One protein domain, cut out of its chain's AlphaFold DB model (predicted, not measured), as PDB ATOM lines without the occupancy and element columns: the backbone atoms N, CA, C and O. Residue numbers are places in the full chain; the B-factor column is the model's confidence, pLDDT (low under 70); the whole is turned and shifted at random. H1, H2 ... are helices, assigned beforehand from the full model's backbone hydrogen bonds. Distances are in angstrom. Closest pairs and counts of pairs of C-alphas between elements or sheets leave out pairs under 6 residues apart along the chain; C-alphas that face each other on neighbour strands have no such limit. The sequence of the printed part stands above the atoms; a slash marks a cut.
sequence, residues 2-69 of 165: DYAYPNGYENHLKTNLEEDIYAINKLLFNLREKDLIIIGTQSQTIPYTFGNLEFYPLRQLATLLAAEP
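This is residues 2 to 69 of the 165 residues of an uncharacterized protein of Nosocomiicoccus ampullae (UniProt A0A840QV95). Little of this domain is regular structure: two helices, H1 and H2, lie side by side and run the same way, and two drawn-out unnamed stretches, residues 2 to 7 and 36 to 42, run along one side of the pair. The loop at residues 49 to 54 sticks out at one end. The printed part has 68 residues, 23 of them in named helices, H1 then H2, with no named strand; the class is all helix. It is only just compact, close to loose, with a radius of gyration of the C-alphas of 12.7 A, and elongated, 43 by 22 by 18 A.

H1, residues 17 to 29, is 18.3 A long and begins at C-alpha 17 (-38.679, -40.151, 53.058). H2, residues 58 to 67, is 14.0 A long and ends at C-alpha 67 (-46.384, -31.718, 45.950).

H1 and H2 touch, their closest C-alphas being those of Ile 21 and Ala 66, 5.0 A apart. They run the same way at a shallow tilt of 31 degrees. In both, every O i to N i+4 pair is within hydrogen-bond range.

The C-alphas farthest apart are those of Glu 33 and Gly 51, 42.6 A. The link from H1 to H2 is long, 28 residues. The printed part has no cut. Residues 9 to 11 have pLDDT under 70.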
ATOM      1  N   ASP A   2     -38.541 -27.861  33.797       91.44
ATOM      2  CA  ASP A   2     -37.737 -26.921  34.596       91.44
ATOM      3  C   ASP A   2     -36.854 -27.637  35.630       91.44
ATOM      4  O   ASP A   2     -35.695 -27.273  35.816       91.44
ATOM      5  N   TYR A   3     -37.374 -28.702  36.250       92.00
ATOM      6  CA  TYR A   3     -36.656 -29.543  37.209       92.00
ATOM      7  C   TYR A   3     -36.925 -31.030  36.955       92.00
ATOM      8  O   TYR A   3     -37.962 -31.399  36.405       92.00
ATOM      9  N   ALA A   4     -35.992 -31.882  37.387       89.50
ATOM     10  CA  ALA A   4     -36.142 -33.332  37.412       89.50
ATOM     11  C   ALA A   4     -35.614 -33.877  38.742       89.50
ATOM     12  O   ALA A   4     -34.477 -33.595  39.122       89.50
ATOM     13  N   TYR A   5     -36.437 -34.667  39.429       89.00
ATOM     14  CA  TYR A   5     -36.069 -35.365  40.657       89.00
ATOM     15  C   TYR A   5     -36.266 -36.870  40.445       89.00
ATOM     16  O   TYR A   5     -37.377 -37.285  40.106       89.00
ATOM     17  N   PRO A   6     -35.222 -37.707  40.580       85.75
ATOM     18  CA  PRO A   6     -35.367 -39.132  40.333       85.75
ATOM     19  C   PRO A   6     -36.122 -39.785  41.496       85.75
ATOM     20  O   PRO A   6     -35.663 -39.772  42.634       85.75
ATOM     21  N   ASN A   7     -37.278 -40.382  41.203       79.31
ATOM     22  CA  ASN A   7     -38.129 -41.076  42.179       79.31
ATOM     23  C   ASN A   7     -38.567 -42.483  41.716       79.31
ATOM     24  O   ASN A   7     -39.472 -43.077  42.298       79.31
ATOM     25  N   GLY A   8     -37.933 -43.011  40.662       70.75
ATOM     26  CA  GLY A   8     -38.291 -44.275  40.017       70.75
ATOM     27  C   GLY A   8     -37.486 -45.501  40.449       70.75
ATOM     28  O   GLY A   8     -36.635 -45.447  41.340       70.75
ATOM     29  N   TYR A   9     -37.775 -46.614  39.771       61.56
ATOM     30  CA  TYR A   9     -37.038 -47.876  39.875       61.56
ATOM     31  C   TYR A   9     -35.552 -47.660  39.521       61.56
ATOM     32  O   TYR A   9     -35.247 -46.851  38.648       61.56
ATOM     33  N   GLU A  10     -34.638 -48.337  40.225       63.62
ATOM     34  CA  GLU A  10     -33.168 -48.173  40.103       63.62
ATOM     35  C   GLU A  10     -32.603 -46.787  40.474       63.62
ATOM     36  O   GLU A  10     -31.492 -46.427  40.088       63.62
ATOM     37  N   ASN A  11     -33.309 -46.000  41.287       66.69
ATOM     38  CA  ASN A  11     -32.732 -44.770  41.822       66.69
ATOM     39  C   ASN A  11     -31.561 -45.061  42.787       66.69
ATOM     40  O   ASN A  11     -31.724 -45.749  43.795       66.69
ATOM     41  N   HIS A  12     -30.391 -44.480  42.515       73.06
ATOM     42  CA  HIS A  12     -29.200 -44.598  43.364       73.06
ATOM     43  C   HIS A  12     -29.131 -43.556  44.493       73.06
ATOM     44  O   HIS A  12     -28.191 -43.592  45.292       73.06
ATOM     45  N   LEU A  13     -30.098 -42.633  44.586       77.44
ATOM     46  CA  LEU A  13     -30.174 -41.701  45.708       77.44
ATOM     47  C   LEU A  13     -30.446 -42.459  47.009       77.44
ATOM     48  O   LEU A  13     -31.504 -43.065  47.194       77.44
ATOM     49  N   LYS A  14     -29.493 -42.400  47.937       77.44
ATOM     50  CA  LYS A  14     -29.655 -42.908  49.303       77.44
ATOM     51  C   LYS A  14     -30.275 -41.822  50.174       77.44
ATOM     52  O   LYS A  14     -29.582 -41.220  50.984       77.44
ATOM     53  N   THR A  15     -31.554 -41.566  49.943       80.62
ATOM     54  CA  THR A  15     -32.367 -40.617  50.704       80.62
ATOM     55  C   THR A  15     -33.432 -41.357  51.501       80.62
ATOM     56  O   THR A  15     -33.899 -42.426  51.091       80.62
ATOM     57  N   ASN A  16     -33.799 -40.806  52.652       87.94
ATOM     58  CA  ASN A  16     -34.995 -41.220  53.379       87.94
ATOM     59  C   ASN A  16     -36.231 -40.415  52.921       87.94
ATOM     60  O   ASN A  16     -36.133 -39.507  52.096       87.94
ATOM     61  N   LEU A  17     -37.409 -40.770  53.449       88.19
ATOM     62  CA  LEU A  17     -38.679 -40.151  53.058       88.19
ATOM     63  C   LEU A  17     -38.706 -38.636  53.323       88.19
ATOM     64  O   LEU A  17     -39.156 -37.874  52.473       88.19
ATOM     65  N   GLU A  18     -38.221 -38.198  54.483       93.81
ATOM     66  CA  GLU A  18     -38.217 -36.787  54.889       93.81
ATOM     67  C   GLU A  18     -37.269 -35.960  54.013       93.81
ATOM     68  O   GLU A  18     -37.605 -34.852  53.595       93.81
ATOM     69  N   GLU A  19     -36.104 -36.520  53.680       93.75
ATOM     70  CA  GLU A  19     -35.138 -35.911  52.765       93.75
ATOM     71  C   GLU A  19     -35.712 -35.757  51.353       93.75
ATOM     72  O   GLU A  19     -35.551 -34.695  50.747       93.75
ATOM     73  N   ASP A  20     -36.417 -36.779  50.847       92.94
ATOM     74  CA  ASP A  20     -37.120 -36.708  49.562       92.94
ATOM     75  C   ASP A  20     -38.186 -35.597  49.592       92.94
ATOM     76  O   ASP A  20     -38.237 -34.766  48.680       92.94
ATOM     77  N   ILE A  21     -38.990 -35.524  50.662       95.25
ATOM     78  CA  ILE A  21     -40.024 -34.491  50.818       95.25
ATOM     79  C   ILE A  21     -39.399 -33.094  50.823       95.25
ATOM     80  O   ILE A  21     -39.847 -32.219  50.078       95.25
ATOM     81  N   TYR A  22     -38.350 -32.880  51.619       95.31
ATOM     82  CA  TYR A  22     -37.678 -31.585  51.728       95.31
ATOM     83  C   TYR A  22     -37.048 -31.151  50.400       95.31
ATOM     84  O   TYR A  22     -37.169 -29.992  49.992       95.31
ATOM     85  N   ALA A  23     -36.391 -32.080  49.700       94.69
ATOM     86  CA  ALA A  23     -35.772 -31.801  48.413       94.69
ATOM     87  C   ALA A  23     -36.815 -31.369  47.374       94.69
ATOM     88  O   ALA A  23     -36.627 -30.344  46.717       94.69
ATOM     89  N   ILE A  24     -37.928 -32.100  47.264       94.94
ATOM     90  CA  ILE A  24     -39.000 -31.800  46.305       94.94
ATOM     91  C   ILE A  24     -39.693 -30.482  46.662       94.94
ATOM     92  O   ILE A  24     -39.837 -29.627  45.790       94.94
ATOM     93  N   ASN A  25     -40.015 -30.254  47.940       95.75
ATOM     94  CA  ASN A  25     -40.568 -28.985  48.425       95.75
ATOM     95  C   ASN A  25     -39.700 -27.791  48.013       95.75
ATOM     96  O   ASN A  25     -40.197 -26.783  47.514       95.75
ATOM     97  N   LYS A  26     -38.377 -27.906  48.167       96.00
ATOM     98  CA  LYS A  26     -37.445 -26.849  47.765       96.00
ATOM     99  C   LYS A  26     -37.484 -26.579  46.258       96.00
ATOM    100  O   LYS A  26     -37.351 -25.426  45.851       96.00
ATOM    101  N   LEU A  27     -37.648 -27.612  45.428       95.75
ATOM    102  CA  LEU A  27     -37.809 -27.439  43.980       95.75
ATOM    103  C   LEU A  27     -39.117 -26.712  43.655       95.75
ATOM    104  O   LEU A  27     -39.101 -25.771  42.864       95.75
ATOM    105  N   LEU A  28     -40.217 -27.089  44.308       95.75
ATOM    106  CA  LEU A  28     -41.528 -26.457  44.128       95.75
ATOM    107  C   LEU A  28     -41.539 -25.002  44.603       95.75
ATOM    108  O   LEU A  28     -42.059 -24.134  43.908       95.75
ATOM    109  N   PHE A  29     -40.858 -24.691  45.707       96.00
ATOM    110  CA  PHE A  29     -40.699 -23.318  46.185       96.00
ATOM    111  C   PHE A  29     -40.009 -22.402  45.159       96.00
ATOM    112  O   PHE A  29     -40.309 -21.208  45.070       96.00
ATOM    113  N   ASN A  30     -39.097 -22.939  44.344       96.44
ATOM    114  CA  ASN A  30     -38.465 -22.179  43.261       96.44
ATOM    115  C   ASN A  30     -39.416 -21.923  42.080       96.44
ATOM    116  O   ASN A  30     -39.143 -21.049  41.259       96.44
ATOM    117  N   LEU A  31     -40.523 -22.664  42.000       96.12
ATOM    118  CA  LEU A  31     -41.576 -22.525  40.995       96.12
ATOM    119  C   LEU A  31     -42.799 -21.743  41.499       96.12
ATOM    120  O   LEU A  31     -43.741 -21.576  40.737       96.12
ATOM    121  N   ARG A  32     -42.795 -21.225  42.733       94.50
ATOM    122  CA  ARG A  32     -43.960 -20.576  43.375       94.50
ATOM    123  C   ARG A  32     -44.570 -19.384  42.619       94.50
ATOM    124  O   ARG A  32     -45.705 -19.025  42.878       94.50
ATOM    125  N   GLU A  33     -43.810 -18.749  41.727       95.75
ATOM    126  CA  GLU A  33     -44.283 -17.615  40.915       95.75
ATOM    127  C   GLU A  33     -44.977 -18.079  39.615       95.75
ATOM    128  O   GLU A  33     -45.353 -17.256  38.786       95.75
ATOM    129  N   LYS A  34     -45.062 -19.393  39.368       95.00
ATOM    130  CA  LYS A  34     -45.756 -19.970  38.210       95.00
ATOM    131  C   LYS A  34     -47.248 -20.073  38.512       95.00
ATOM    132  O   LYS A  34     -47.618 -20.558  39.573       95.00
ATOM    133  N   ASP A  35     -48.083 -19.737  37.531       92.56
ATOM    134  CA  ASP A  35     -49.544 -19.867  37.654       92.56
ATOM    135  C   ASP A  35     -50.010 -21.332  37.726       92.56
ATOM    136  O   ASP A  35     -51.047 -21.637  38.303       92.56
ATOM    137  N   LEU A  36     -49.251 -22.247  37.110       92.69
ATOM    138  CA  LEU A  36     -49.530 -23.681  37.100       92.69
ATOM    139  C   LEU A  36     -48.221 -24.470  37.148       92.69
ATOM    140  O   LEU A  36     -47.301 -24.225  36.360       92.69
ATOM    141  N   ILE A  37     -48.168 -25.466  38.031       95.25
ATOM    142  CA  ILE A  37     -47.061 -26.416  38.138       95.25
ATOM    143  C   ILE A  37     -47.587 -27.802  37.761       95.25
ATOM    144  O   ILE A  37     -48.548 -28.292  38.342       95.25
ATOM    145  N   ILE A  38     -46.948 -28.450  36.785       94.31
ATOM    146  CA  ILE A  38     -47.281 -29.821  36.378       94.31
ATOM    147  C   ILE A  38     -46.186 -30.750  36.885       94.31
ATOM    148  O   ILE A  38     -45.025 -30.629  36.488       94.31
ATOM    149  N   ILE A  39     -46.568 -31.704  37.732       93.88
ATOM    150  CA  ILE A  39     -45.654 -32.673  38.334       93.88
ATOM    151  C   ILE A  39     -45.963 -34.051  37.761       93.88
ATOM    152  O   ILE A  39     -47.078 -34.555  37.864       93.88
ATOM    153  N   GLY A  40     -44.955 -34.667  37.151       91.31
ATOM    154  CA  GLY A  40     -44.999 -36.071  36.762       91.31
ATOM    155  C   GLY A  40     -44.364 -36.939  37.842       91.31
ATOM    156  O   GLY A  40     -43.296 -36.607  38.352       91.31
ATOM    157  N   THR A  41     -44.987 -38.071  38.156       88.44
ATOM    158  CA  THR A  41     -44.407 -39.102  39.024       88.44
ATOM    159  C   THR A  41     -44.439 -40.466  38.337       88.44
ATOM    160  O   THR A  41     -45.056 -40.634  37.284       88.44
ATOM    161  N   GLN A  42     -43.726 -41.434  38.904       85.25
ATOM    162  CA  GLN A  42     -43.701 -42.811  38.416       85.25
ATOM    163  C   GLN A  42     -44.962 -43.582  38.820       85.25
ATOM    164  O   GLN A  42     -45.708 -43.170  39.707       85.25
ATOM    165  N   SER A  43     -45.192 -44.716  38.151       86.75
ATOM    166  CA  SER A  43     -46.320 -45.612  38.426       86.75
ATOM    167  C   SER A  43     -46.350 -46.104  39.877       86.75
ATOM    168  O   SER A  43     -45.324 -46.084  40.553       86.75
ATOM    169  N   GLN A  44     -47.499 -46.667  40.275       90.12
ATOM    170  CA  GLN A  44     -47.775 -47.247  41.595       90.12
ATOM    171  C   GLN A  44     -47.952 -46.189  42.693       90.12
ATOM    172  O   GLN A  44     -47.052 -45.919  43.476       90.12
ATOM    173  N   THR A  45     -49.154 -45.617  42.785       92.81
ATOM    174  CA  THR A  45     -49.528 -44.658  43.841       92.81
ATOM    175  C   THR A  45     -49.806 -45.348  45.176       92.81
ATOM    176  O   THR A  45     -49.446 -44.838  46.233       92.81
ATOM    177  N   ILE A  46     -50.422 -46.532  45.128       94.62
ATOM    178  CA  ILE A  46     -50.697 -47.375  46.297       94.62
ATOM    179  C   ILE A  46     -50.148 -48.793  46.075       94.62
ATOM    180  O   ILE A  46     -50.003 -49.215  44.919       94.62
ATOM    181  N   PRO A  47     -49.876 -49.564  47.148       93.12
ATOM    182  CA  PRO A  47     -49.428 -50.948  47.022       93.12
ATOM    183  C   PRO A  47     -50.429 -51.810  46.242       93.12
ATOM    184  O   PRO A  47     -51.618 -51.859  46.579       93.12
ATOM    185  N   TYR A  48     -49.936 -52.512  45.217       87.31
ATOM    186  CA  TYR A  48     -50.734 -53.474  44.448       87.31
ATOM    187  C   TYR A  48     -51.030 -54.737  45.267       87.31
ATOM    188  O   TYR A  48     -52.134 -55.272  45.240       87.31
ATOM    189  N   THR A  49     -50.045 -55.178  46.049       88.62
ATOM    190  CA  THR A  49     -50.148 -56.295  46.989       88.62
ATOM    191  C   THR A  49     -49.358 -55.985  48.262       88.62
ATOM    192  O   THR A  49     -48.561 -55.046  48.296       88.62
ATOM    193  N   PHE A  50     -49.592 -56.765  49.313       89.38
ATOM    194  CA  PHE A  50     -48.968 -56.607  50.625       89.38
ATOM    195  C   PHE A  50     -48.023 -57.775  50.928       89.38
ATOM    196  O   PHE A  50     -48.129 -58.843  50.331       89.38
ATOM    197  N   GLY A  51     -47.104 -57.580  51.878       88.12
ATOM    198  CA  GLY A  51     -46.199 -58.635  52.359       88.12
ATOM    199  C   GLY A  51     -44.765 -58.575  51.819       88.12
ATOM    200  O   GLY A  51     -43.928 -59.343  52.282       88.12
ATOM    201  N   ASN A  52     -44.452 -57.645  50.912       88.81
ATOM    202  CA  ASN A  52     -43.074 -57.287  50.553       88.81
ATOM    203  C   ASN A  52     -42.902 -55.763  50.647       88.81
ATOM    204  O   ASN A  52     -43.707 -55.016  50.089       88.81
ATOM    205  N   LEU A  53     -41.848 -55.320  51.341       86.56
ATOM    206  CA  LEU A  53     -41.487 -53.907  51.501       86.56
ATOM    207  C   LEU A  53     -41.252 -53.195  50.160       86.56
ATOM    208  O   LEU A  53     -41.531 -52.006  50.047       86.56
ATOM    209  N   GLU A  54     -40.822 -53.916  49.126       84.81
ATOM    210  CA  GLU A  54     -40.605 -53.353  47.787       84.81
ATOM    211  C   GLU A  54     -41.902 -52.922  47.084       84.81
ATOM    212  O   GLU A  54     -41.853 -52.140  46.138       84.81
ATOM    213  N   PHE A  55     -43.072 -53.386  47.539       87.31
ATOM    214  CA  PHE A  55     -44.362 -52.965  46.978       87.31
ATOM    215  C   PHE A  55     -44.921 -51.685  47.601       87.31
ATOM    216  O   PHE A  55     -45.968 -51.207  47.156       87.31
ATOM    217  N   TYR A  56     -44.260 -51.131  48.618       89.62
ATOM    218  CA  TYR A  56     -44.683 -49.884  49.242       89.62
ATOM    219  C   TYR A  56     -44.103 -48.710  48.449       89.62
ATOM    220  O   TYR A  56     -42.881 -48.540  48.421       89.62
ATOM    221  N   PRO A  57     -44.945 -47.869  47.826       90.75
ATOM    222  CA  PRO A  57     -44.479 -46.801  46.951       90.75
ATOM    223  C   PRO A  57     -44.068 -45.559  47.758       90.75
ATOM    224  O   PRO A  57     -44.612 -44.470  47.595       90.75
ATOM    225  N   LEU A  58     -43.121 -45.726  48.687       90.12
ATOM    226  CA  LEU A  58     -42.751 -44.688  49.654       90.12
ATOM    227  C   LEU A  58     -42.198 -43.431  48.973       90.12
ATOM    228  O   LEU A  58     -42.472 -42.325  49.420       90.12
ATOM    229  N   ARG A  59     -41.472 -43.568  47.859       89.12
ATOM    230  CA  ARG A  59     -40.939 -42.408  47.121       89.12
ATOM    231  C   ARG A  59     -42.019 -41.646  46.358       89.12
ATOM    232  O   ARG A  59     -41.989 -40.416  46.301       89.12
ATOM    233  N   GLN A  60     -42.986 -42.361  45.785       91.50
ATOM    234  CA  GLN A  60     -44.156 -41.757  45.154       91.50
ATOM    235  C   GLN A  60     -44.992 -41.032  46.209       91.50
ATOM    236  O   GLN A  60     -45.400 -39.899  45.974       91.50
ATOM    237  N   LEU A  61     -45.160 -41.636  47.391       92.62
ATOM    238  CA  LEU A  61     -45.796 -40.998  48.540       92.62
ATOM    239  C   LEU A  61     -45.055 -39.719  48.953       92.62
ATOM    240  O   LEU A  61     -45.695 -38.684  49.078       92.62
ATOM    241  N   ALA A  62     -43.725 -39.754  49.087       93.50
ATOM    242  CA  ALA A  62     -42.916 -38.560  49.362       93.50
ATOM    243  C   ALA A  62     -43.154 -37.456  48.324       93.50
ATOM    244  O   ALA A  62     -43.310 -36.293  48.679       93.50
ATOM    245  N   THR A  63     -43.220 -37.825  47.041       93.81
ATOM    246  CA  THR A  63     -43.486 -36.873  45.955       93.81
ATOM    247  C   THR A  63     -44.864 -36.238  46.099       93.81
ATOM    248  O   THR A  63     -44.979 -35.029  45.957       93.81
ATOM    249  N   LEU A  64     -45.896 -37.029  46.398       94.69
ATOM    250  CA  LEU A  64     -47.272 -36.546  46.539       94.69
ATOM    251  C   LEU A  64     -47.462 -35.686  47.792       94.69
ATOM    252  O   LEU A  64     -48.083 -34.635  47.703       94.69
ATOM    253  N   LEU A  65     -46.869 -36.086  48.922       94.94
ATOM    254  CA  LEU A  65     -46.872 -35.300  50.159       94.94
ATOM    255  C   LEU A  65     -46.103 -33.988  50.010       94.94
ATOM    256  O   LEU A  65     -46.474 -32.994  50.611       94.94
ATOM    257  N   ALA A  66     -45.021 -33.974  49.232       95.50
ATOM    258  CA  ALA A  66     -44.281 -32.746  48.973       95.50
ATOM    259  C   ALA A  66     -44.976 -31.829  47.966       95.50
ATOM    260  O   ALA A  66     -44.778 -30.621  48.007       95.50
ATOM    261  N   ALA A  67     -45.707 -32.424  47.023       94.06
ATOM    262  CA  ALA A  67     -46.384 -31.718  45.950       94.06
ATOM    263  C   ALA A  67     -47.705 -31.083  46.372       94.06
ATOM    264  O   ALA A  67     -48.063 -30.084  45.759       94.06
ATOM    265  N   GLU A  68     -48.411 -31.692  47.331       95.25
ATOM    266  CA  GLU A  68     -49.754 -31.291  47.780       95.25
ATOM    267  C   GLU A  68     -50.648 -30.853  46.601       95.25
ATOM    268  O   GLU A  68     -51.108 -29.714  46.554       95.25
ATOM    269  N   PRO A  69     -50.825 -31.706  45.570       95.62
ATOM    270  CA  PRO A  69     -51.435 -31.258  44.328       95.62
ATOM    271  C   PRO A  69     -52.915 -30.920  44.538       95.62
ATOM    272  O   PRO A  69     -53.657 -31.733  45.082       95.62
TER     273      PRO A  69